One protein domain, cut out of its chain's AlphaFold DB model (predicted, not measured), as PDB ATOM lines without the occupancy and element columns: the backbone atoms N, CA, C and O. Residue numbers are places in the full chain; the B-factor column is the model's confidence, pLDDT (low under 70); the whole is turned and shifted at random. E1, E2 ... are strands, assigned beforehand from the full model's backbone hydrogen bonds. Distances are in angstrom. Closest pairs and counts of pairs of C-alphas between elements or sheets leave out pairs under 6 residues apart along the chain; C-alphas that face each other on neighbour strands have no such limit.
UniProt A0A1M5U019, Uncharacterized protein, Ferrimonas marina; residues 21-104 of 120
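This is residues 21 to 104 of the 120 residues of an uncharacterized protein of Ferrimonas marina (UniProt A0A1M5U019). One strongly twisted antiparallel sheet of five strands makes the body, with E1, E2 and E5 side by side in one part and the hairpin of E3 and E4 swung out sideways from it where E3 bends. A long loop, residues 47 to 70, reaches away at one end of the sheet and makes much of the longest axis. The printed part has 84 residues with no named helix and five named strands, E1 to E5 along the chain, in the sheet order E4, E3, E2, E1, E5; the class is all strand. The whole is loose, with a radius of gyration of the C-alphas of 15.2 A, and elongated, spanning 50 by 31 by 26 A.

E1, residues 21 to 30, begins at C-alpha 21 at (114.327, 200.283, 189.775) and is 25.3 A long. E2, residues 35 to 46, is the longest strand by residues and measures 30.9 A. E3, residues 71 to 80, is 19.5 A long and begins at C-alpha 71 at (116.754, 203.313, 198.926). E4, residues 83 to 89, is 18.0 A long. E5, residues 96 to 103, is 20.7 A long and ends at C-alpha 103 at (118.226, 190.023, 184.553).

E1 to E4 form a meander, each strand the antiparallel neighbour of the one before. In the hairpin of E1 and E2, directions 147 degrees apart, N 28 and O 37 are 2.8 A apart, within hydrogen-bond range. E5 is an edge strand, antiparallel to E1 at 141 degrees, with N 27 and O 100 at 2.9 A. E2 and E3 also form a hairpin, where N 44 and O 73 are 2.9 A apart. E3 bends by 96 degrees at residue 74, and its pairing is staggered: residues 71 to 75 pair with E2, residues 75 to 80 with E4. In the hairpin of E3 and E4, the latter the other edge strand, N 78 and O 86 are 2.8 A apart. E4 is apart from E1 and from E5, and E3 is apart from E5. From edge to edge the strands' lines turn by 116 degrees.

The two C-alphas farthest apart, those of Thr 33 and Asp 53, are 50.7 A apart. The printed part has no cut. The link from E2 to E3 is long, with 24 residues; within it residues 61 to 62 pair antiparallel with residues 68 to 69. Mean pLDDT of the printed part is 91.2, and residues 80 to 84 are under 70.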
ATOM      1  N   GLU A  21     114.245 201.651 189.286       96.25
ATOM      2  CA  GLU A  21     114.327 200.283 189.775       96.25
ATOM      3  C   GLU A  21     114.142 199.301 188.624       96.25
ATOM      4  O   GLU A  21     113.560 199.640 187.590       96.25
ATOM      5  N   GLN A  22     114.625 198.076 188.802       96.94
ATOM      6  CA  GLN A  22     114.456 197.013 187.818       96.94
ATOM      7  C   GLN A  22     114.310 195.662 188.518       96.94
ATOM      8  O   GLN A  22     114.877 195.452 189.587       96.94
ATOM      9  N   LEU A  23     113.524 194.767 187.916       96.44
ATOM     10  CA  LEU A  23     113.261 193.422 188.422       96.44
ATOM     11  C   LEU A  23     114.360 192.445 187.980       96.44
ATOM     12  O   LEU A  23     114.754 192.422 186.810       96.44
ATOM     13  N   PHE A  24     114.806 191.599 188.904       97.06
ATOM     14  CA  PHE A  24     115.836 190.589 188.680       97.06
ATOM     15  C   PHE A  24     115.427 189.247 189.279       97.06
ATOM     16  O   PHE A  24     114.620 189.169 190.204       97.06
ATOM     17  N   TRP A  25     116.047 188.187 188.769       96.69
ATOM     18  CA  TRP A  25     116.204 186.951 189.520       96.69
ATOM     19  C   TRP A  25     117.336 187.129 190.530       96.69
ATOM     20  O   TRP A  25     118.438 187.524 190.150       96.69
ATOM     21  N   VAL A  26     117.097 186.783 191.788       97.19
ATOM     22  CA  VAL A  26     118.110 186.761 192.850       97.19
ATOM     23  C   VAL A  26     118.204 185.365 193.440       97.19
ATOM     24  O   VAL A  26     117.193 184.735 193.749       97.19
ATOM     25  N   ALA A  27     119.429 184.869 193.574       97.19
ATOM     26  CA  ALA A  27     119.733 183.621 194.251       97.19
ATOM     27  C   ALA A  27     120.205 183.932 195.673       97.19
ATOM     28  O   ALA A  27     121.177 184.663 195.856       97.19
ATOM     29  N   ILE A  28     119.541 183.357 196.672       97.06
ATOM     30  CA  ILE A  28     119.869 183.544 198.086       97.06
ATOM     31  C   ILE A  28     120.290 182.211 198.680       97.06
ATOM     32  O   ILE A  28     119.548 181.226 198.626       97.06
ATOM     33  N   HIS A  29     121.483 182.192 199.262       97.44
ATOM     34  CA  HIS A  29     122.044 181.066 199.986       97.44
ATOM     35  C   HIS A  29     121.711 181.186 201.468       97.44
ATOM     36  O   HIS A  29     122.073 182.156 202.126       97.44
ATOM     37  N   ASN A  30     121.009 180.188 201.996       96.31
ATOM     38  CA  ASN A  30     120.816 180.031 203.425       96.31
ATOM     39  C   ASN A  30     122.029 179.297 204.015       96.31
ATOM     40  O   ASN A  30     122.176 178.088 203.819       96.31
ATOM     41  N   LEU A  31     122.852 180.017 204.775       94.75
ATOM     42  CA  LEU A  31     124.115 179.532 205.339       94.75
ATOM     43  C   LEU A  31     123.921 178.404 206.358       94.75
ATOM     44  O   LEU A  31     124.768 177.526 206.494       94.75
ATOM     45  N   ARG A  32     122.782 178.387 207.058       94.69
ATOM     46  CA  ARG A  32     122.463 177.369 208.070       94.69
ATOM     47  C   ARG A  32     122.078 176.018 207.465       94.69
ATOM     48  O   ARG A  32     122.314 174.981 208.077       94.69
ATOM     49  N   THR A  33     121.422 176.024 206.308       96.00
ATOM     50  CA  THR A  33     120.886 174.814 205.655       96.00
ATOM     51  C   THR A  33     121.643 174.419 204.395       96.00
ATOM     52  O   THR A  33     121.345 173.364 203.839       96.00
ATOM     53  N   ASP A  34     122.590 175.250 203.957       95.81
ATOM     54  CA  ASP A  34     123.346 175.116 202.712       95.81
ATOM     55  C   ASP A  34     122.452 174.984 201.465       95.81
ATOM     56  O   ASP A  34     122.709 174.223 200.534       95.81
ATOM     57  N   LYS A  35     121.327 175.708 201.460       96.94
ATOM     58  CA  LYS A  35     120.348 175.687 200.364       96.94
ATOM     59  C   LYS A  35     120.310 177.015 199.642       96.94
ATOM     60  O   LYS A  35     120.307 178.065 200.276       96.94
ATOM     61  N   VAL A  36     120.183 176.952 198.320       96.75
ATOM     62  CA  VAL A  36     119.940 178.120 197.474       96.75
ATOM     63  C   VAL A  36     118.474 178.146 197.062       96.75
ATOM     64  O   VAL A  36     117.945 177.147 196.569       96.75
ATOM     65  N   ARG A  37     117.824 179.293 197.247       95.62
ATOM     66  CA  ARG A  37     116.516 179.593 196.653       95.62
ATOM     67  C   ARG A  37     116.664 180.709 195.628       95.62
ATOM     68  O   ARG A  37     117.549 181.547 195.764       95.62
ATOM     69  N   VAL A  38     115.809 180.701 194.610       95.38
ATOM     70  CA  VAL A  38     115.746 181.760 193.601       95.38
ATOM     71  C   VAL A  38     114.393 182.440 193.700       95.38
ATOM     72  O   VAL A  38     113.366 181.763 193.650       95.38
ATOM     73  N   GLU A  39     114.403 183.760 193.814       94.69
ATOM     74  CA  GLU A  39     113.200 184.587 193.872       94.69
ATOM     75  C   GLU A  39     113.337 185.845 193.012       94.69
ATOM     76  O   GLU A  39     114.381 186.092 192.403       94.69
ATOM     77  N   LEU A  40     112.235 186.580 192.884       94.94
ATOM     78  CA  LEU A  40     112.205 187.860 192.190       94.94
ATOM     79  C   LEU A  40     112.383 188.980 193.207       94.94
ATOM     80  O   LEU A  40     111.653 189.025 194.192       94.94
ATOM     81  N   ALA A  41     113.301 189.895 192.927       96.50
ATOM     82  CA  ALA A  41     113.492 191.105 193.715       96.50
ATOM     83  C   ALA A  41     113.791 192.283 192.792       96.50
ATOM     84  O   ALA A  41     114.339 192.118 191.696       96.50
ATOM     85  N   TYR A  42     113.443 193.478 193.248       97.00
ATOM     86  CA  TYR A  42     113.870 194.702 192.597       97.00
ATOM     87  C   TYR A  42     115.235 195.114 193.136       97.00
ATOM     88  O   TYR A  42     115.521 194.957 194.321       97.00
ATOM     89  N   TYR A  43     116.068 195.679 192.271       97.44
ATOM     90  CA  TYR A  43     117.179 196.511 192.714       97.44
ATOM     91  C   TYR A  43     116.776 197.970 192.528       97.44
ATOM     92  O   TYR A  43     116.442 198.378 191.412       97.44
ATOM     93  N   GLN A  44     116.790 198.745 193.608       97.25
ATOM     94  CA  GLN A  44     116.509 200.178 193.587       97.25
ATOM     95  C   GLN A  44     117.815 200.968 193.567       97.25
ATOM     96  O   GLN A  44     118.768 200.637 194.270       97.25
ATOM     97  N   ASN A  45     117.855 202.031 192.764       97.12
ATOM     98  CA  ASN A  45     118.951 202.998 192.741       97.12
ATOM     99  C   ASN A  45     118.397 204.406 192.996       97.12
ATOM    100  O   ASN A  45     118.424 205.277 192.125       97.12
ATOM    101  N   ARG A  46     117.828 204.607 194.187       96.06
ATOM    102  CA  ARG A  46     117.149 205.836 194.618       96.06
ATOM    103  C   ARG A  46     117.793 206.378 195.911       96.06
ATOM    104  O   ARG A  46     117.175 206.350 196.975       96.06
ATOM    105  N   PRO A  47     119.038 206.888 195.864       96.19
ATOM    106  CA  PRO A  47     119.683 207.463 197.042       96.19
ATOM    107  C   PRO A  47     119.005 208.762 197.495       96.19
ATOM    108  O   PRO A  47     118.628 209.576 196.669       96.19
ATOM    109  N   LEU A  48     118.928 209.041 198.796       94.94
ATOM    110  CA  LEU A  48     118.406 210.330 199.264       94.94
ATOM    111  C   LEU A  48     119.218 211.507 198.682       94.94
ATOM    112  O   LEU A  48     120.401 211.672 198.987       94.94
ATOM    113  N   GLN A  49     118.583 212.318 197.836       92.44
ATOM    114  CA  GLN A  49     119.179 213.491 197.197       92.44
ATOM    115  C   GLN A  49     118.204 214.662 197.201       92.44
ATOM    116  O   GLN A  49     116.998 214.485 197.045       92.44
ATOM    117  N   HIS A  50     118.761 215.866 197.314       92.12
ATOM    118  CA  HIS A  50     118.007 217.111 197.339       92.12
ATOM    119  C   HIS A  50     118.417 218.020 196.174       92.12
ATOM    120  O   HIS A  50     119.547 217.979 195.679       92.12
ATOM    121  N   HIS A  51     117.482 218.838 195.716       91.69
ATOM    122  CA  HIS A  51     117.733 219.994 194.874       91.69
ATOM    123  C   HIS A  51     118.489 221.086 195.663       91.69
ATOM    124  O   HIS A  51     118.524 221.052 196.895       91.69
ATOM    125  N   PRO A  52     119.098 222.077 194.982       94.31
ATOM    126  CA  PRO A  52     119.801 223.175 195.655       94.31
ATOM    127  C   PRO A  52     118.928 224.021 196.596       94.31
ATOM    128  O   PRO A  52     119.461 224.699 197.467       94.31
ATOM    129  N   ASP A  53     117.608 223.995 196.412       93.12
ATOM    130  CA  ASP A  53     116.623 224.668 197.266       93.12
ATOM    131  C   ASP A  53     116.253 223.861 198.527       93.12
ATOM    132  O   ASP A  53     115.443 224.318 199.330       93.12
ATOM    133  N   GLY A  54     116.850 222.680 198.711       87.94
ATOM    134  CA  GLY A  54     116.617 221.797 199.849       87.94
ATOM    135  C   GLY A  54     115.449 220.826 199.680       87.94
ATOM    136  O   GLY A  54     115.237 220.014 200.574       87.94
ATOM    137  N   GLN A  55     114.712 220.852 198.563       90.00
ATOM    138  CA  GLN A  55     113.626 219.893 198.317       90.00
ATOM    139  C   GLN A  55     114.175 218.539 197.865       90.00
ATOM    140  O   GLN A  55     115.143 218.485 197.106       90.00
ATOM    141  N   ALA A  56     113.568 217.434 198.303       90.06
ATOM    142  CA  ALA A  56     113.943 216.103 197.829       90.06
ATOM    143  C   ALA A  56     113.709 215.973 196.313       90.06
ATOM    144  O   ALA A  56     112.811 216.600 195.750       90.06
ATOM    145  N   LYS A  57     114.542 215.173 195.642       91.44
ATOM    146  CA  LYS A  57     114.329 214.814 194.234       91.44
ATOM    147  C   LYS A  57     113.012 214.045 194.081       91.44
ATOM    148  O   LYS A  57     112.666 213.240 194.935       91.44
ATOM    149  N   ASP A  58     112.330 214.247 192.961       91.12
ATOM    150  CA  ASP A  58     111.032 213.639 192.626       91.12
ATOM    151  C   ASP A  58     111.014 212.103 192.649       91.12
ATOM    152  O   ASP A  58     109.989 211.493 192.935       91.12
ATOM    153  N   TRP A  59     112.144 211.466 192.354       91.25
ATOM    154  CA  TRP A  59     112.280 210.011 192.362       91.25
ATOM    155  C   TRP A  59     112.623 209.411 193.733       91.25
ATOM    156  O   TRP A  59     112.722 208.179 193.833       91.25
ATOM    157  N   VAL A  60     112.860 210.240 194.756       92.62
ATOM    158  CA  VAL A  60     113.118 209.780 196.128       92.62
ATOM    159  C   VAL A  60     111.839 209.169 196.684       92.62
ATOM    160  O   VAL A  60     110.752 209.715 196.516       92.62
ATOM    161  N   LEU A  61     111.972 208.008 197.321       91.19
ATOM    162  CA  LEU A  61     110.839 207.338 197.945       91.19
ATOM    163  C   LEU A  61     110.500 208.009 199.272       91.19
ATOM    164  O   LEU A  61     111.380 208.554 199.938       91.19
ATOM    165  N   LEU A  62     109.230 207.934 199.646       90.31
ATOM    166  CA  LEU A  62     108.746 208.355 200.953       90.31
ATOM    167  C   LEU A  62     108.420 207.115 201.786       90.31
ATOM    168  O   LEU A  62     107.999 206.093 201.237       90.31
ATOM    169  N   ASP A  63     108.616 207.197 203.096       88.62
ATOM    170  CA  ASP A  63     108.113 206.181 204.014       88.62
ATOM    171  C   ASP A  63     106.632 206.406 204.378       88.62
ATOM    172  O   ASP A  63     105.944 207.283 203.855       88.62
ATOM    173  N   HIS A  64     106.125 205.588 205.301       83.81
ATOM    174  CA  HIS A  64     104.754 205.660 205.811       83.81
ATOM    175  C   HIS A  64     104.411 206.959 206.566       83.81
ATOM    176  O   HIS A  64     103.238 207.187 206.857       83.81
ATOM    177  N   MET A  65     105.408 207.778 206.902       89.00
ATOM    178  CA  MET A  65     105.252 209.083 207.545       89.00
ATOM    179  C   MET A  65     105.448 210.232 206.546       89.00
ATOM    180  O   MET A  65     105.526 211.382 206.965       89.00
ATOM    181  N   GLU A  66     105.503 209.927 205.243       87.94
ATOM    182  CA  GLU A  66     105.783 210.872 204.153       87.94
ATOM    183  C   GLU A  66     107.194 211.488 204.211       87.94
ATOM    184  O   GLU A  66     107.454 212.525 203.600       87.94
ATOM    185  N   GLU A  67     108.134 210.830 204.896       91.31
ATOM    186  CA  GLU A  67     109.509 211.311 205.017       91.31
ATOM    187  C   GLU A  67     110.402 210.742 203.898       91.31
ATOM    188  O   GLU A  67     110.338 209.543 203.606       91.31
ATOM    189  N   PRO A  68     111.264 211.561 203.261       91.62
ATOM    190  CA  PRO A  68     112.191 211.100 202.230       91.62
ATOM    191  C   PRO A  68     113.177 210.046 202.742       91.62
ATOM    192  O   PRO A  68     113.942 210.288 203.678       91.62
ATOM    193  N   VAL A  69     113.243 208.902 202.060       91.56
ATOM    194  CA  VAL A  69     114.125 207.791 202.433       91.56
ATOM    195  C   VAL A  69     115.153 207.452 201.359       91.56
ATOM    196  O   VAL A  69     114.913 207.513 200.154       91.56
ATOM    197  N   HIS A  70     116.341 207.065 201.823       93.75
ATOM    198  CA  HIS A  70     117.379 206.491 200.977       93.75
ATOM    199  C   HIS A  70     117.022 205.041 200.645       93.75
ATOM    200  O   HIS A  70     116.915 204.228 201.559       93.75
ATOM    201  N   SER A  71     116.927 204.700 199.357       94.81
ATOM    202  CA  SER A  71     116.754 203.313 198.926       94.81
ATOM    203  C   SER A  71     117.717 202.939 197.804       94.81
ATOM    204  O   SER A  71     117.505 203.236 196.625       94.81
ATOM    205  N   VAL A  72     118.811 202.283 198.184       96.12
ATOM    206  CA  VAL A  72     119.764 201.669 197.257       96.12
ATOM    207  C   VAL A  72     119.986 200.225 197.683       96.12
ATOM    208  O   VAL A  72     120.416 199.973 198.807       96.12
ATOM    209  N   GLY A  73     119.708 199.282 196.784       96.44
ATOM    210  CA  GLY A  73     119.904 197.856 197.034       96.44
ATOM    211  C   GLY A  73     118.702 196.985 196.683       96.44
ATOM    212  O   GLY A  73     117.769 197.412 196.002       96.44
ATOM    213  N   TRP A  74     118.764 195.736 197.142       97.06
ATOM    214  CA  TRP A  74     117.744 194.721 196.898       97.06
ATOM    215  C   TRP A  74     116.514 194.937 197.778       97.06
ATOM    216  O   TRP A  74     116.635 195.083 198.998       97.06
ATOM    217  N   VAL A  75     115.340 194.913 197.155       95.44
ATOM    218  CA  VAL A  75     114.044 195.031 197.824       95.44
ATOM    219  C   VAL A  75     113.037 194.038 197.249       95.44
ATOM    220  O   VAL A  75     113.051 193.709 196.060       95.44
ATOM    221  N   GLU A  76     112.119 193.591 198.090       92.44
ATOM    222  CA  GLU A  76     110.913 192.881 197.690       92.44
ATOM    223  C   GLU A  76     109.765 193.880 197.572       92.44
ATOM    224  O   GLU A  76     109.574 194.729 198.442       92.44
ATOM    225  N   ASN A  77     108.983 193.767 196.500       87.19
ATOM    226  CA  ASN A  77     107.707 194.461 196.412       87.19
ATOM    227  C   ASN A  77     106.651 193.600 197.108       87.19
ATOM    228  O   ASN A  77     106.381 192.469 196.688       87.19
ATOM    229  N   LYS A  78     106.089 194.122 198.195       82.62
ATOM    230  CA  LYS A  78     105.038 193.468 198.958       82.62
ATOM    231  C   LYS A  78     103.715 194.143 198.678       82.62
ATOM    232  O   LYS A  78     103.548 195.352 198.830       82.62
ATOM    233  N   ARG A  79     102.746 193.307 198.333       75.31
ATOM    234  CA  ARG A  79     101.366 193.730 198.176       75.31
ATOM    235  C   ARG A  79     100.708 193.873 199.540       75.31
ATOM    236  O   ARG A  79     100.774 192.951 200.356       75.31
ATOM    237  N   CYS A  80     100.033 194.992 199.761       66.62
ATOM    238  CA  CYS A  80      99.099 195.162 200.864       66.62
ATOM    239  C   CYS A  80      97.704 195.424 200.299       66.62
ATOM    240  O   CYS A  80      97.554 196.153 199.328       66.62
ATOM    241  N   ASP A  81      96.666 194.855 200.905       68.81
ATOM    242  CA  ASP A  81      95.288 195.116 200.464       68.81
ATOM    243  C   ASP A  81      94.795 196.518 200.873       68.81
ATOM    244  O   ASP A  81      93.777 196.990 200.368       68.81
ATOM    245  N   SER A  82      95.507 197.181 201.790       65.75
ATOM    246  CA  SER A  82      95.105 198.452 202.403       65.75
ATOM    247  C   SER A  82      95.796 199.689 201.814       65.75
ATOM    248  O   SER A  82      95.400 200.803 202.150       65.75
ATOM    249  N   PHE A  83      96.828 199.522 200.982       64.88
ATOM    250  CA  PHE A  83      97.597 200.606 200.358       64.88
ATOM    251  C   PHE A  83      98.300 200.109 199.088       64.88
ATOM    252  O   PHE A  83      98.444 198.901 198.905       64.88
ATOM    253  N   ASP A  84      98.718 201.040 198.222       64.25
ATOM    254  CA  ASP A  84      99.566 200.730 197.066       64.25
ATOM    255  C   ASP A  84     100.823 199.964 197.522       64.25
ATOM    256  O   ASP A  84     101.286 200.139 198.654       64.25
ATOM    257  N   ASP A  85     101.326 199.065 196.667       73.12
ATOM    258  CA  ASP A  85     102.432 198.156 196.988       73.12
ATOM    259  C   ASP A  85     103.602 198.885 197.677       73.12
ATOM    260  O   ASP A  85     103.978 199.992 197.288       73.12
ATOM    261  N   PHE A  86     104.216 198.251 198.679       81.88
ATOM    262  CA  PHE A  86     105.345 198.823 199.416       81.88
ATOM    263  C   PHE A  86     106.606 197.977 199.252       81.88
ATOM    264  O   PHE A  86     106.548 196.780 198.960       81.88
ATOM    265  N   TYR A  87     107.761 198.609 199.433       87.44
ATOM    266  CA  TYR A  87     109.055 197.952 199.308       87.44
ATOM    267  C   TYR A  87     109.637 197.626 200.679       87.44
ATOM    268  O   TYR A  87     109.679 198.480 201.563       87.44
ATOM    269  N   GLU A  88     110.137 196.406 200.836       89.56
ATOM    270  CA  GLU A  88     110.954 196.011 201.982       89.56
ATOM    271  C   GLU A  88     112.338 195.587 201.513       89.56
ATOM    272  O   GLU A  88     112.469 194.901 200.502       89.56
ATOM    273  N   HIS A  89     113.380 195.956 202.255       91.75
ATOM    274  CA  HIS A  89     114.724 195.476 201.959       91.75
ATOM    275  C   HIS A  89     114.805 193.957 202.071       91.75
ATOM    276  O   HIS A  89     114.295 193.355 203.016       91.75
ATOM    277  N   LEU A  90     115.493 193.353 201.106       91.88
ATOM    278  CA  LEU A  90     115.780 191.932 201.132       91.88
ATOM    279  C   LEU A  90     116.675 191.636 202.342       91.88
ATOM    280  O   LEU A  90     117.767 192.195 202.468       91.88
ATOM    281  N   ASP A  91     116.208 190.764 203.232       86.12
ATOM    282  CA  ASP A  91     116.889 190.465 204.491       86.12
ATOM    283  C   ASP A  91     118.094 189.533 204.274       86.12
ATOM    284  O   ASP A  91     118.040 188.319 204.476       86.12
ATOM    285  N   LEU A  92     119.199 190.114 203.807       86.19
ATOM    286  CA  LEU A  92     120.486 189.449 203.598       86.19
ATOM    287  C   LEU A  92     121.347 189.536 204.870       86.19
ATOM    288  O   LEU A  92     122.414 190.154 204.880       86.19
ATOM    289  N   ASN A  93     120.836 188.984 205.972       85.12
ATOM    290  CA  ASN A  93     121.487 189.013 207.285       85.12
ATOM    291  C   ASN A  93     122.216 187.696 207.620       85.12
ATOM    292  O   ASN A  93     122.425 186.861 206.755       85.12
ATOM    293  N   GLY A  94     122.648 187.509 208.874       82.81
ATOM    294  CA  GLY A  94     123.593 186.460 209.299       82.81
ATOM    295  C   GLY A  94     123.330 185.018 208.829       82.81
ATOM    296  O   GLY A  94     124.287 184.252 208.751       82.81
ATOM    297  N   ASP A  95     122.094 184.652 208.473       93.25
ATOM    298  CA  ASP A  95     121.746 183.325 207.940       93.25
ATOM    299  C   ASP A  95     121.559 183.289 206.406       93.25
ATOM    300  O   ASP A  95     121.442 182.197 205.842       93.25
ATOM    301  N   TYR A  96     121.512 184.436 205.725       94.81
ATOM    302  CA  TYR A  96     121.181 184.566 204.304       94.81
ATOM    303  C   TYR A  96     122.167 185.474 203.565       94.81
ATOM    304  O   TYR A  96     122.334 186.644 203.893       94.81
ATOM    305  N   GLN A  97     122.774 184.958 202.499       96.50
ATOM    306  CA  GLN A  97     123.652 185.731 201.622       96.50
ATOM    307  C   GLN A  97     123.167 185.708 200.181       96.50
ATOM    308  O   GLN A  97     122.655 184.700 199.690       96.50
ATOM    309  N   LEU A  98     123.374 186.822 199.481       97.00
ATOM    310  CA  LEU A  98     123.217 186.854 198.036       97.00
ATOM    311  C   LEU A  98     124.285 185.950 197.415       97.00
ATOM    312  O   LEU A  98     125.474 186.123 197.668       97.00
ATOM    313  N   ALA A  99     123.852 184.992 196.605       97.00
ATOM    314  CA  ALA A  99     124.721 184.068 195.883       97.00
ATOM    315  C   ALA A  99     124.937 184.490 194.421       97.00
ATOM    316  O   ALA A  99     125.889 184.051 193.785       97.00
ATOM    317  N   GLY A 100     124.045 185.321 193.884       97.44
ATOM    318  CA  GLY A 100     124.131 185.864 192.535       97.44
ATOM    319  C   GLY A 100     122.805 186.462 192.084       97.44
ATOM    320  O   GLY A 100     121.770 186.297 192.737       97.44
ATOM    321  N   TRP A 101     122.830 187.148 190.948       98.00
ATOM    322  CA  TRP A 101     121.643 187.762 190.358       98.00
ATOM    323  C   TRP A 101     121.667 187.664 188.835       98.00
ATOM    324  O   TRP A 101     122.720 187.489 188.225       98.00
ATOM    325  N   ALA A 102     120.505 187.757 188.202       97.44
ATOM    326  CA  ALA A 102     120.375 187.754 186.752       97.44
ATOM    327  C   ALA A 102     119.213 188.643 186.312       97.44
ATOM    328  O   ALA A 102     118.208 188.763 187.013       97.44
ATOM    329  N   GLU A 103     119.321 189.244 185.128       96.12
ATOM    330  CA  GLU A 103     118.226 190.023 184.553       96.12
ATOM    331  C   GLU A 103     116.962 189.169 184.404       96.12
ATOM    332  O   GLU A 103     116.989 188.056 183.862       96.12
ATOM    333  N   TYR A 104     115.835 189.699 184.881       94.44
ATOM    334  CA  TYR A 104     114.555 189.040 184.699       94.44
ATOM    335  C   TYR A 104     114.089 189.182 183.249       94.44
ATOM    336  O   TYR A 104     113.855 190.283 182.753       94.44
TER     337      TYR A 104